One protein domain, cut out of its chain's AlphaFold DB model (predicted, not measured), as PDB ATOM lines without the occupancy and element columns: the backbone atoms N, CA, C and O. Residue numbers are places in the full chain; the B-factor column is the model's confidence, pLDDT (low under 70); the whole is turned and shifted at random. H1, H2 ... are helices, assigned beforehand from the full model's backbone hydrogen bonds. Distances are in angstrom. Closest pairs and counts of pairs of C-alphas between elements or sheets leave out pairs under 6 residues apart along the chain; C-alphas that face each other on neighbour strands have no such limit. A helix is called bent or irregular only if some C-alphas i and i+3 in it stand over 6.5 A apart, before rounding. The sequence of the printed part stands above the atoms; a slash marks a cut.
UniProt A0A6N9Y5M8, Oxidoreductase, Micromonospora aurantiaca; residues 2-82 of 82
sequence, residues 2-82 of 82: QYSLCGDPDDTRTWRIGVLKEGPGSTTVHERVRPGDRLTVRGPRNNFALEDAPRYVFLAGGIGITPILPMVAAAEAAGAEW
ATOM      1  N   GLN A   2     132.536 144.330 129.487       94.12
ATOM      2  CA  GLN A   2     131.826 145.353 128.709       94.12
ATOM      3  C   GLN A   2     132.783 145.882 127.636       94.12
ATOM      4  O   GLN A   2     133.949 146.108 127.951       94.12
ATOM      5  N   TYR A   3     132.300 146.034 126.405       96.25
ATOM      6  CA  TYR A   3     133.025 146.629 125.283       96.25
ATOM      7  C   TYR A   3     132.093 147.630 124.611       96.25
ATOM      8  O   TYR A   3     130.927 147.302 124.384       96.25
ATOM      9  N   SER A   4     132.585 148.834 124.328       97.12
ATOM     10  CA  SER A   4     131.793 149.845 123.634       97.12
ATOM     11  C   SER A   4     131.557 149.433 122.185       97.12
ATOM     12  O   SER A   4     132.448 148.875 121.537       97.12
ATOM     13  N   LEU A   5     130.357 149.723 121.686       97.44
ATOM     14  CA  LEU A   5     130.059 149.605 120.267       97.44
ATOM     15  C   LEU A   5     130.755 150.754 119.531       97.44
ATOM     16  O   LEU A   5     130.659 151.900 119.956       97.44
ATOM     17  N   CYS A   6     131.466 150.426 118.456       97.69
ATOM     18  CA  CYS A   6     132.167 151.374 117.583       97.69
ATOM     19  C   CYS A   6     131.747 151.230 116.109       97.69
ATOM     20  O   CYS A   6     132.483 151.610 115.198       97.69
ATOM     21  N   GLY A   7     130.604 150.582 115.873       96.12
ATOM     22  CA  GLY A   7     129.971 150.475 114.562       96.12
ATOM     23  C   GLY A   7     128.955 151.586 114.337       96.12
ATOM     24  O   GLY A   7     128.761 152.439 115.199       96.12
ATOM     25  N   ASP A   8     128.304 151.525 113.182       95.12
ATOM     26  CA  ASP A   8     127.154 152.364 112.869       95.12
ATOM     27  C   ASP A   8     125.971 151.990 113.790       95.12
ATOM     28  O   ASP A   8     125.579 150.817 113.795       95.12
ATOM     29  N   PRO A   9     125.423 152.925 114.590       92.62
ATOM     30  CA  PRO A   9     124.238 152.676 115.409       92.62
ATOM     31  C   PRO A   9     122.992 152.277 114.603       92.62
ATOM     32  O   PRO A   9     122.130 151.588 115.151       92.62
ATOM     33  N   ASP A  10     122.914 152.659 113.325       93.69
ATOM     34  CA  ASP A  10     121.791 152.339 112.438       93.69
ATOM     35  C   ASP A  10     121.921 150.938 111.796       93.69
ATOM     36  O   ASP A  10     120.939 150.386 111.280       93.69
ATOM     37  N   ASP A  11     123.094 150.286 111.884       95.81
ATOM     38  CA  ASP A  11     123.257 148.879 111.493       95.81
ATOM     39  C   ASP A  11     122.682 147.938 112.565       95.81
ATOM     40  O   ASP A  11     123.336 147.503 113.516       95.81
ATOM     41  N   THR A  12     121.429 147.545 112.357       94.19
ATOM     42  CA  THR A  12     120.709 146.605 113.233       94.19
ATOM     43  C   THR A  12     121.137 145.140 113.086       94.19
ATOM     44  O   THR A  12     120.664 144.286 113.841       94.19
ATOM     45  N   ARG A  13     122.014 144.811 112.129       95.81
ATOM     46  CA  ARG A  13     122.466 143.434 111.857       95.81
ATOM     47  C   ARG A  13     123.820 143.134 112.475       95.81
ATOM     48  O   ARG A  13     124.086 141.975 112.798       95.81
ATOM     49  N   THR A  14     124.664 144.151 112.638       95.88
ATOM     50  CA  THR A  14     126.056 143.959 113.040       95.88
ATOM     51  C   THR A  14     126.433 144.848 114.209       95.88
ATOM     52  O   THR A  14     126.389 146.068 114.136       95.88
ATOM     53  N   TRP A  15     126.941 144.236 115.276       96.44
ATOM     54  CA  TRP A  15     127.656 144.967 116.318       96.44
ATOM     55  C   TRP A  15     129.155 144.913 116.054       96.44
ATOM     56  O   TRP A  15     129.728 143.834 115.891       96.44
ATOM     57  N   ARG A  16     129.810 146.077 116.062       97.56
ATOM     58  CA  ARG A  16     131.271 146.189 115.978       97.56
ATOM     59  C   ARG A  16     131.833 146.647 117.316       97.56
ATOM     60  O   ARG A  16     131.345 147.620 117.884       97.56
ATOM     61  N   ILE A  17     132.861 145.953 117.799       97.62
ATOM     62  CA  ILE A  17     133.576 146.272 119.041       97.62
ATOM     63  C   ILE A  17     135.086 146.303 118.798       97.62
ATOM     64  O   ILE A  17     135.596 145.587 117.936       97.62
ATOM     65  N   GLY A  18     135.806 147.084 119.602       97.31
ATOM     66  CA  GLY A  18     137.263 147.013 119.719       97.31
ATOM     67  C   GLY A  18     137.666 146.326 121.022       97.31
ATOM     68  O   GLY A  18     137.139 146.654 122.086       97.31
ATOM     69  N   VAL A  19     138.606 145.378 120.963       97.62
ATOM     70  CA  VAL A  19     139.063 144.622 122.141       97.62
ATOM     71  C   VAL A  19     140.576 144.743 122.288       97.62
ATOM     72  O   VAL A  19     141.330 144.074 121.584       97.62
ATOM     73  N   LEU A  20     141.025 145.560 123.242       97.81
ATOM     74  CA  LEU A  20     142.430 145.606 123.653       97.81
ATOM     75  C   LEU A  20     142.773 144.378 124.511       97.81
ATOM     76  O   LEU A  20     142.011 144.017 125.413       97.81
ATOM     77  N   LYS A  21     143.914 143.732 124.237       97.19
ATOM     78  CA  LYS A  21     144.412 142.589 125.018       97.19
ATOM     79  C   LYS A  21     145.014 143.076 126.339       97.19
ATOM     80  O   LYS A  21     146.192 143.391 126.424       97.19
ATOM     81  N   GLU A  22     144.176 143.107 127.365       95.06
ATOM     82  CA  GLU A  22     144.494 143.554 128.721       95.06
ATOM     83  C   GLU A  22     143.736 142.689 129.748       95.06
ATOM     84  O   GLU A  22     142.615 142.985 130.170       95.06
ATOM     85  N   GLY A  23     144.317 141.537 130.088       94.00
ATOM     86  CA  GLY A  23     143.797 140.614 131.097       94.00
ATOM     87  C   GLY A  23     143.005 139.407 130.563       94.00
ATOM     88  O   GLY A  23     142.762 139.271 129.365       94.00
ATOM     89  N   PRO A  24     142.567 138.494 131.452       91.31
ATOM     90  CA  PRO A  24     142.117 137.152 131.056       91.31
ATOM     91  C   PRO A  24     140.935 137.123 130.075       91.31
ATOM     92  O   PRO A  24     140.863 136.263 129.195       91.31
ATOM     93  N   GLY A  25     140.004 138.075 130.208       91.62
ATOM     94  CA  GLY A  25     138.807 138.139 129.364       91.62
ATOM     95  C   GLY A  25     139.121 138.517 127.917       91.62
ATOM     96  O   GLY A  25     138.686 137.834 126.997       91.62
ATOM     97  N   SER A  26     139.911 139.569 127.710       95.69
ATOM     98  CA  SER A  26     140.343 139.992 126.376       95.69
ATOM     99  C   SER A  26     141.366 139.023 125.782       95.69
ATOM    100  O   SER A  26     141.277 138.723 124.598       95.69
ATOM    101  N   THR A  27     142.247 138.429 126.591       97.56
ATOM    102  CA  THR A  27     143.107 137.316 126.153       97.56
ATOM    103  C   THR A  27     142.289 136.163 125.575       97.56
ATOM    104  O   THR A  27     142.607 135.679 124.495       97.56
ATOM    105  N   THR A  28     141.187 135.776 126.226       96.44
ATOM    106  CA  THR A  28     140.292 134.724 125.711       96.44
ATOM    107  C   THR A  28     139.678 135.105 124.364       96.44
ATOM    108  O   THR A  28     139.635 134.269 123.463       96.44
ATOM    109  N   VAL A  29     139.246 136.361 124.196       96.94
ATOM    110  CA  VAL A  29     138.731 136.856 122.907       96.94
ATOM    111  C   VAL A  29     139.794 136.734 121.818       96.94
ATOM    112  O   VAL A  29     139.519 136.193 120.755       96.94
ATOM    113  N   HIS A  30     141.021 137.170 122.094       97.75
ATOM    114  CA  HIS A  30     142.120 137.119 121.126       97.75
ATOM    115  C   HIS A  30     142.538 135.685 120.778       97.75
ATOM    116  O   HIS A  30     142.780 135.355 119.620       97.75
ATOM    117  N   GLU A  31     142.624 134.808 121.772       97.81
ATOM    118  CA  GLU A  31     143.239 133.492 121.598       97.81
ATOM    119  C   GLU A  31     142.247 132.404 121.203       97.81
ATOM    120  O   GLU A  31     142.657 131.448 120.547       97.81
ATOM    121  N   ARG A  32     140.962 132.532 121.555       97.06
ATOM    122  CA  ARG A  32     139.986 131.440 121.400       97.06
ATOM    123  C   ARG A  32     138.797 131.751 120.507       97.06
ATOM    124  O   ARG A  32     138.268 130.815 119.930       97.06
ATOM    125  N   VAL A  33     138.386 133.012 120.377       97.62
ATOM    126  CA  VAL A  33     137.220 133.359 119.550       97.62
ATOM    127  C   VAL A  33     137.600 133.341 118.073       97.62
ATOM    128  O   VAL A  33     138.640 133.879 117.677       97.62
ATOM    129  N   ARG A  34     136.765 132.713 117.250       98.00
ATOM    130  CA  ARG A  34     136.935 132.563 115.803       98.00
ATOM    131  C   ARG A  34     135.642 132.906 115.056       98.00
ATOM    132  O   ARG A  34     134.556 132.869 115.637       98.00
ATOM    133  N   PRO A  35     135.728 133.247 113.757       97.81
ATOM    134  CA  PRO A  35     134.540 133.391 112.924       97.81
ATOM    135  C   PRO A  35     133.667 132.130 112.969       97.81
ATOM    136  O   PRO A  35     134.179 131.019 112.859       97.81
ATOM    137  N   GLY A  36     132.354 132.315 113.118       97.62
ATOM    138  CA  GLY A  36     131.381 131.226 113.259       97.62
ATOM    139  C   GLY A  36     131.042 130.857 114.707       97.62
ATOM    140  O   GLY A  36     130.006 130.233 114.939       97.62
ATOM    141  N   ASP A  37     131.843 131.292 115.685       98.00
ATOM    142  CA  ASP A  37     131.545 131.048 117.096       98.00
ATOM    143  C   ASP A  37     130.279 131.781 117.548       98.00
ATOM    144  O   ASP A  37     130.020 132.935 117.194       98.00
ATOM    145  N   ARG A  38     129.499 131.123 118.413       97.00
ATOM    146  CA  ARG A  38     128.342 131.736 119.071       97.00
ATOM    147  C   ARG A  38     128.757 132.305 120.419       97.00
ATOM    148  O   ARG A  38     129.156 131.568 121.318       97.00
ATOM    149  N   LEU A  39     128.596 133.614 120.581       95.62
ATOM    150  CA  LEU A  39     128.870 134.318 121.829       95.62
ATOM    151  C   LEU A  39     127.562 134.726 122.504       95.62
ATOM    152  O   LEU A  39     126.620 135.168 121.850       95.62
ATOM    153  N   THR A  40     127.503 134.602 123.830       95.94
ATOM    154  CA  THR A  40     126.389 135.156 124.607       95.94
ATOM    155  C   THR A  40     126.682 136.615 124.920       95.94
ATOM    156  O   THR A  40     127.696 136.930 125.544       95.94
ATOM    157  N   VAL A  41     125.776 137.500 124.519       95.75
ATOM    158  CA  VAL A  41     125.872 138.946 124.744       95.75
ATOM    159  C   VAL A  41     124.651 139.443 125.516       95.75
ATOM    160  O   VAL A  41     123.591 138.821 125.495       95.75
ATOM    161  N   ARG A  42     124.805 140.557 126.234       95.94
ATOM    162  CA  ARG A  42     123.710 141.278 126.898       95.94
ATOM    163  C   ARG A  42     123.825 142.760 126.569       95.94
ATOM    164  O   ARG A  42     124.940 143.277 126.540       95.94
ATOM    165  N   GLY A  43     122.690 143.433 126.409       88.44
ATOM    166  CA  GLY A  43     122.624 144.846 126.033       88.44
ATOM    167  C   GLY A  43     121.897 145.050 124.697       88.44
ATOM    168  O   GLY A  43     121.193 144.131 124.273       88.44
ATOM    169  N   PRO A  44     122.067 146.215 124.040       91.75
ATOM    170  CA  PRO A  44     122.976 147.309 124.404       91.75
ATOM    171  C   PRO A  44     122.541 148.045 125.680       91.75
ATOM    172  O   PRO A  44     121.370 148.057 126.047       91.75
ATOM    173  N   ARG A  45     123.507 148.638 126.388       95.06
ATOM    174  CA  ARG A  45     123.268 149.540 127.523       95.06
ATOM    175  C   ARG A  45     124.133 150.775 127.330       95.06
ATOM    176  O   ARG A  45     125.329 150.623 127.091       95.06
ATOM    177  N   ASN A  46     123.541 151.955 127.472       95.50
ATOM    178  CA  ASN A  46     124.243 153.217 127.307       95.50
ATOM    179  C   ASN A  46     124.279 153.998 128.628       95.50
ATOM    180  O   ASN A  46     123.242 154.425 129.119       95.50
ATOM    181  N   ASN A  47     125.478 154.165 129.187       95.06
ATOM    182  CA  ASN A  47     125.733 154.994 130.372       95.06
ATOM    183  C   ASN A  47     126.630 156.203 130.035       95.06
ATOM    184  O   ASN A  47     127.153 156.851 130.937       95.06
ATOM    185  N   PHE A  48     126.871 156.449 128.748       96.75
ATOM    186  CA  PHE A  48     127.721 157.512 128.231       96.75
ATOM    187  C   PHE A  48     127.073 158.017 126.942       96.75
ATOM    188  O   PHE A  48     127.560 157.762 125.845       96.75
ATOM    189  N   ALA A  49     125.881 158.597 127.082       96.25
ATOM    190  CA  ALA A  49     125.141 159.137 125.953       96.25
ATOM    191  C   ALA A  49     125.812 160.419 125.448       96.25
ATOM    192  O   ALA A  49     126.402 161.166 126.229       96.25
ATOM    193  N   LEU A  50     125.734 160.647 124.136       96.06
ATOM    194  CA  LEU A  50     126.011 161.960 123.575       96.06
ATOM    195  C   LEU A  50     124.792 162.829 123.881       96.06
ATOM    196  O   LEU A  50     123.709 162.558 123.372       96.06
ATOM    197  N   GLU A  51     124.967 163.803 124.762       95.94
ATOM    198  CA  GLU A  51     123.933 164.788 125.079       95.94
ATOM    199  C   GLU A  51     123.956 165.904 124.034       95.94
ATOM    200  O   GLU A  51     125.031 166.266 123.554       95.94
ATOM    201  N   ASP A  52     122.798 166.481 123.722       93.38
ATOM    202  CA  ASP A  52     122.712 167.585 122.767       93.38
ATOM    203  C   ASP A  52     123.497 168.809 123.263       93.38
ATOM    204  O   ASP A  52     123.226 169.373 124.329       93.38
ATOM    205  N   ALA A  53     124.462 169.256 122.461       93.62
ATOM    206  CA  ALA A  53     125.247 170.457 122.706       93.62
ATOM    207  C   ALA A  53     125.515 171.225 121.399       93.62
ATOM    208  O   ALA A  53     125.611 170.622 120.329       93.62
ATOM    209  N   PRO A  54     125.684 172.561 121.462       89.38
ATOM    210  CA  PRO A  54     126.009 173.367 120.283       89.38
ATOM    211  C   PRO A  54     127.425 173.104 119.751       89.38
ATOM    212  O   PRO A  54     127.692 173.355 118.579       89.38
ATOM    213  N   ARG A  55     128.333 172.625 120.613       96.19
ATOM    214  CA  ARG A  55     129.713 172.294 120.268       96.19
ATOM    215  C   ARG A  55     130.239 171.160 121.141       96.19
ATOM    216  O   ARG A  55     129.980 171.145 122.346       96.19
ATOM    217  N   TYR A  56     131.049 170.287 120.553       97.69
ATOM    218  CA  TYR A  56     131.736 169.199 121.241       97.69
ATOM    219  C   TYR A  56     133.257 169.381 121.207       97.69
ATOM    220  O   TYR A  56     133.808 170.130 120.407       97.69
ATOM    221  N   VAL A  57     133.945 168.689 122.113       98.00
ATOM    222  CA  VAL A  57     135.380 168.413 122.012       98.00
ATOM    223  C   VAL A  57     135.551 166.955 122.400       98.00
ATOM    224  O   VAL A  57     135.270 166.573 123.537       98.00
ATOM    225  N   PHE A  58     136.004 166.130 121.463       98.12
ATOM    226  CA  PHE A  58     136.210 164.709 121.710       98.12
ATOM    227  C   PHE A  58     137.668 164.430 122.079       98.12
ATOM    228  O   PHE A  58     138.587 164.809 121.357       98.12
ATOM    229  N   LEU A  59     137.893 163.730 123.193       97.75
ATOM    230  CA  LEU A  59     139.226 163.303 123.623       97.75
ATOM    231  C   LEU A  59     139.280 161.784 123.736       97.75
ATOM    232  O   LEU A  59     138.671 161.197 124.627       97.75
ATOM    233  N   ALA A  60     140.051 161.152 122.857       97.50
ATOM    234  CA  ALA A  60     140.235 159.709 122.839       97.50
ATOM    235  C   ALA A  60     141.707 159.334 123.046       97.50
ATOM    236  O   ALA A  60     142.593 159.857 122.375       97.50
ATOM    237  N   GLY A  61     141.960 158.374 123.937       97.06
ATOM    238  CA  GLY A  61     143.277 157.773 124.140       97.06
ATOM    239  C   GLY A  61     143.197 156.250 124.080       97.06
ATOM    240  O   GLY A  61     142.381 155.636 124.772       97.06
ATOM    241  N   GLY A  62     144.037 155.629 123.248       97.19
ATOM    242  CA  GLY A  62     144.072 154.174 123.085       97.19
ATOM    243  C   GLY A  62     142.699 153.587 122.735       97.19
ATOM    244  O   GLY A  62     141.988 154.109 121.881       97.19
ATOM    245  N   ILE A  63     142.296 152.508 123.417       97.44
ATOM    246  CA  ILE A  63     141.012 151.824 123.166       97.44
ATOM    247  C   ILE A  63     139.776 152.660 123.554       97.44
ATOM    248  O   ILE A  63     138.660 152.352 123.124       97.44
ATOM    249  N   GLY A  64     139.973 153.758 124.297       97.38
ATOM    250  CA  GLY A  64     138.932 154.730 124.645       97.38
ATOM    251  C   GLY A  64     138.315 155.450 123.440       97.38
ATOM    252  O   GLY A  64     137.289 156.101 123.585       97.38
ATOM    253  N   ILE A  65     138.883 155.287 122.242       98.12
ATOM    254  CA  ILE A  65     138.312 155.759 120.973       98.12
ATOM    255  C   ILE A  65     136.989 155.069 120.600       98.12
ATOM    256  O   ILE A  65     136.166 155.643 119.892       98.12
ATOM    257  N   THR A  66     136.760 153.842 121.077       98.19
ATOM    258  CA  THR A  66     135.629 153.005 120.644       98.19
ATOM    259  C   THR A  66     134.238 153.624 120.853       98.19
ATOM    260  O   THR A  66     133.477 153.601 119.891       98.19
ATOM    261  N   PRO A  67     133.876 154.205 122.017       97.44
ATOM    262  CA  PRO A  67     132.603 154.915 122.153       97.44
ATOM    263  C   PRO A  67     132.593 156.289 121.467       97.44
ATOM    264  O   PRO A  67     131.519 156.783 121.153       97.44
ATOM    265  N   ILE A  68     133.756 156.909 121.240       98.06
ATOM    266  CA  ILE A  68     133.858 158.269 120.689       98.06
ATOM    267  C   ILE A  68     133.624 158.289 119.177       98.06
ATOM    268  O   ILE A  68     132.989 159.210 118.681       98.06
ATOM    269  N   LEU A  69     134.071 157.264 118.444       97.38
ATOM    270  CA  LEU A  69     133.861 157.166 116.992       97.38
ATOM    271  C   LEU A  69     132.394 157.342 116.554       97.38
ATOM    272  O   LEU A  69     132.145 158.195 115.705       97.38
ATOM    273  N   PRO A  70     131.412 156.599 117.102       97.19
ATOM    274  CA  PRO A  70     130.016 156.799 116.716       97.19
ATOM    275  C   PRO A  70     129.447 158.145 117.190       97.19
ATOM    276  O   PRO A  70     128.549 158.670 116.543       97.19
ATOM    277  N   MET A  71     129.965 158.735 118.274       97.69
ATOM    278  CA  MET A  71     129.547 160.076 118.716       97.69
ATOM    279  C   MET A  71     130.011 161.166 117.753       97.69
ATOM    280  O   MET A  71     129.243 162.061 117.422       97.69
ATOM    281  N   VAL A  72     131.254 161.060 117.285       97.31
ATOM    282  CA  VAL A  72     131.821 161.911 116.239       97.31
ATOM    283  C   VAL A  72     130.970 161.831 114.973       97.31
ATOM    284  O   VAL A  72     130.521 162.860 114.481       97.31
ATOM    285  N   ALA A  73     130.669 160.618 114.499       96.44
ATOM    286  CA  ALA A  73     129.835 160.427 113.314       96.44
ATOM    287  C   ALA A  73     128.424 161.022 113.492       96.44
ATOM    288  O   ALA A  73     127.888 161.633 112.571       96.44
ATOM    289  N   ALA A  74     127.835 160.892 114.686       95.81
ATOM    290  CA  ALA A  74     126.548 161.507 115.003       95.81
ATOM    291  C   ALA A  74     126.620 163.045 115.006       95.81
ATOM    292  O   ALA A  74     125.731 163.696 114.459       95.81
ATOM    293  N   ALA A  75     127.682 163.632 115.568       96.12
ATOM    294  CA  ALA A  75     127.900 165.078 115.554       96.12
ATOM    295  C   ALA A  75     128.103 165.614 114.125       96.12
ATOM    296  O   ALA A  75     127.512 166.635 113.773       96.12
ATOM    297  N   GLU A  76     128.864 164.903 113.282       95.31
ATOM    298  CA  GLU A  76     129.011 165.220 111.853       95.31
ATOM    299  C   GLU A  76     127.666 165.172 111.121       95.31
ATOM    300  O   GLU A  76     127.318 166.117 110.412       95.31
ATOM    301  N   ALA A  77     126.882 164.107 111.315       94.44
ATOM    302  CA  ALA A  77     125.573 163.947 110.682       94.44
ATOM    303  C   ALA A  77     124.566 165.024 111.119       94.44
ATOM    304  O   ALA A  77     123.733 165.453 110.319       94.44
ATOM    305  N   ALA A  78     124.656 165.490 112.367       93.88
ATOM    306  CA  ALA A  78     123.848 166.585 112.897       93.88
ATOM    307  C   ALA A  78     124.349 167.982 112.474       93.88
ATOM    308  O   ALA A  78     123.662 168.973 112.722       93.88
ATOM    309  N   GLY A  79     125.529 168.084 111.850       94.44
ATOM    310  CA  GLY A  79     126.147 169.357 111.477       94.44
ATOM    311  C   GLY A  79     126.636 170.186 112.669       94.44
ATOM    312  O   GLY A  79     126.710 171.410 112.570       94.44
ATOM    313  N   ALA A  80     126.934 169.546 113.802       94.38
ATOM    314  CA  ALA A  80     127.440 170.221 114.991       94.38
ATOM    315  C   ALA A  80     128.934 170.573 114.864       94.38
ATOM    316  O   ALA A  80     129.692 169.889 114.179       94.38
ATOM    317  N   GLU A  81     129.375 171.622 115.563       94.25
ATOM    318  CA  GLU A  81     130.796 171.982 115.652       94.25
ATOM    319  C   GLU A  81     131.523 171.011 116.602       94.25
ATOM    320  O   GLU A  81     131.087 170.840 117.744       94.25
ATOM    321  N   TRP A  82     132.626 170.381 116.178       92.88
ATOM    322  CA  TRP A  82     133.438 169.517 117.046       92.88
ATOM    323  C   TRP A  82     134.911 169.420 116.640       92.88
ATOM    324  O   TRP A  82     135.232 169.739 115.474       92.88
TER     325      TRP A  82
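AT A GLANCE: This is residues 2 to 82 of the 82 residues of the protein "Oxidoreductase" of Micromonospora aurantiaca (UniProt A0A6N9Y5M8). You are looking at a model with little regular structure, a loose, elongated run of unnamed chain with a short helix, H1, near one end of its long axis and a longer helix, H2, in the other half. Residues 2 to 23 run through the middle, the long link from H1 to H2 sweeps round the outside, and residues 32 to 40 stick out. The printed part has 81 residues with two named helices, H1 then H2, and no named strand; the class is all helix, with 25 residues in named elements. It is loose, with a radius of gyration of the C-alphas of 14.7 A, and spans 44 by 27 by 19 A.

HOW THE PARTS SIT: Past residues 2 to 23 you reach H1, residues 24 to 32; a long link of 29 residues leads to H2, residues 62 to 77. The two helices are apart, with no C-alpha of one within 8 A of the other. H2 has a kink of 38 degrees near residue 69 and is irregular, but only just: C-alphas 64 and 67 are 6.8 A apart. In H1 every O i to N i+4 pair is within hydrogen-bond range; in H2, 7 of 12 are.

IN THESE COORDINATES: Find C-alpha 24 at (142.117, 137.152, 131.056), where H1 begins; it is 11.4 A long. H2 runs 24.3 A from Gly 62 to C-alpha 77 at (125.573, 163.947, 110.682).

THE WHOLE: The C-alphas of Arg 32 and Pro 54 are the two farthest apart, 44.2 A. The printed part has no cut, and no printed residue is under pLDDT 70.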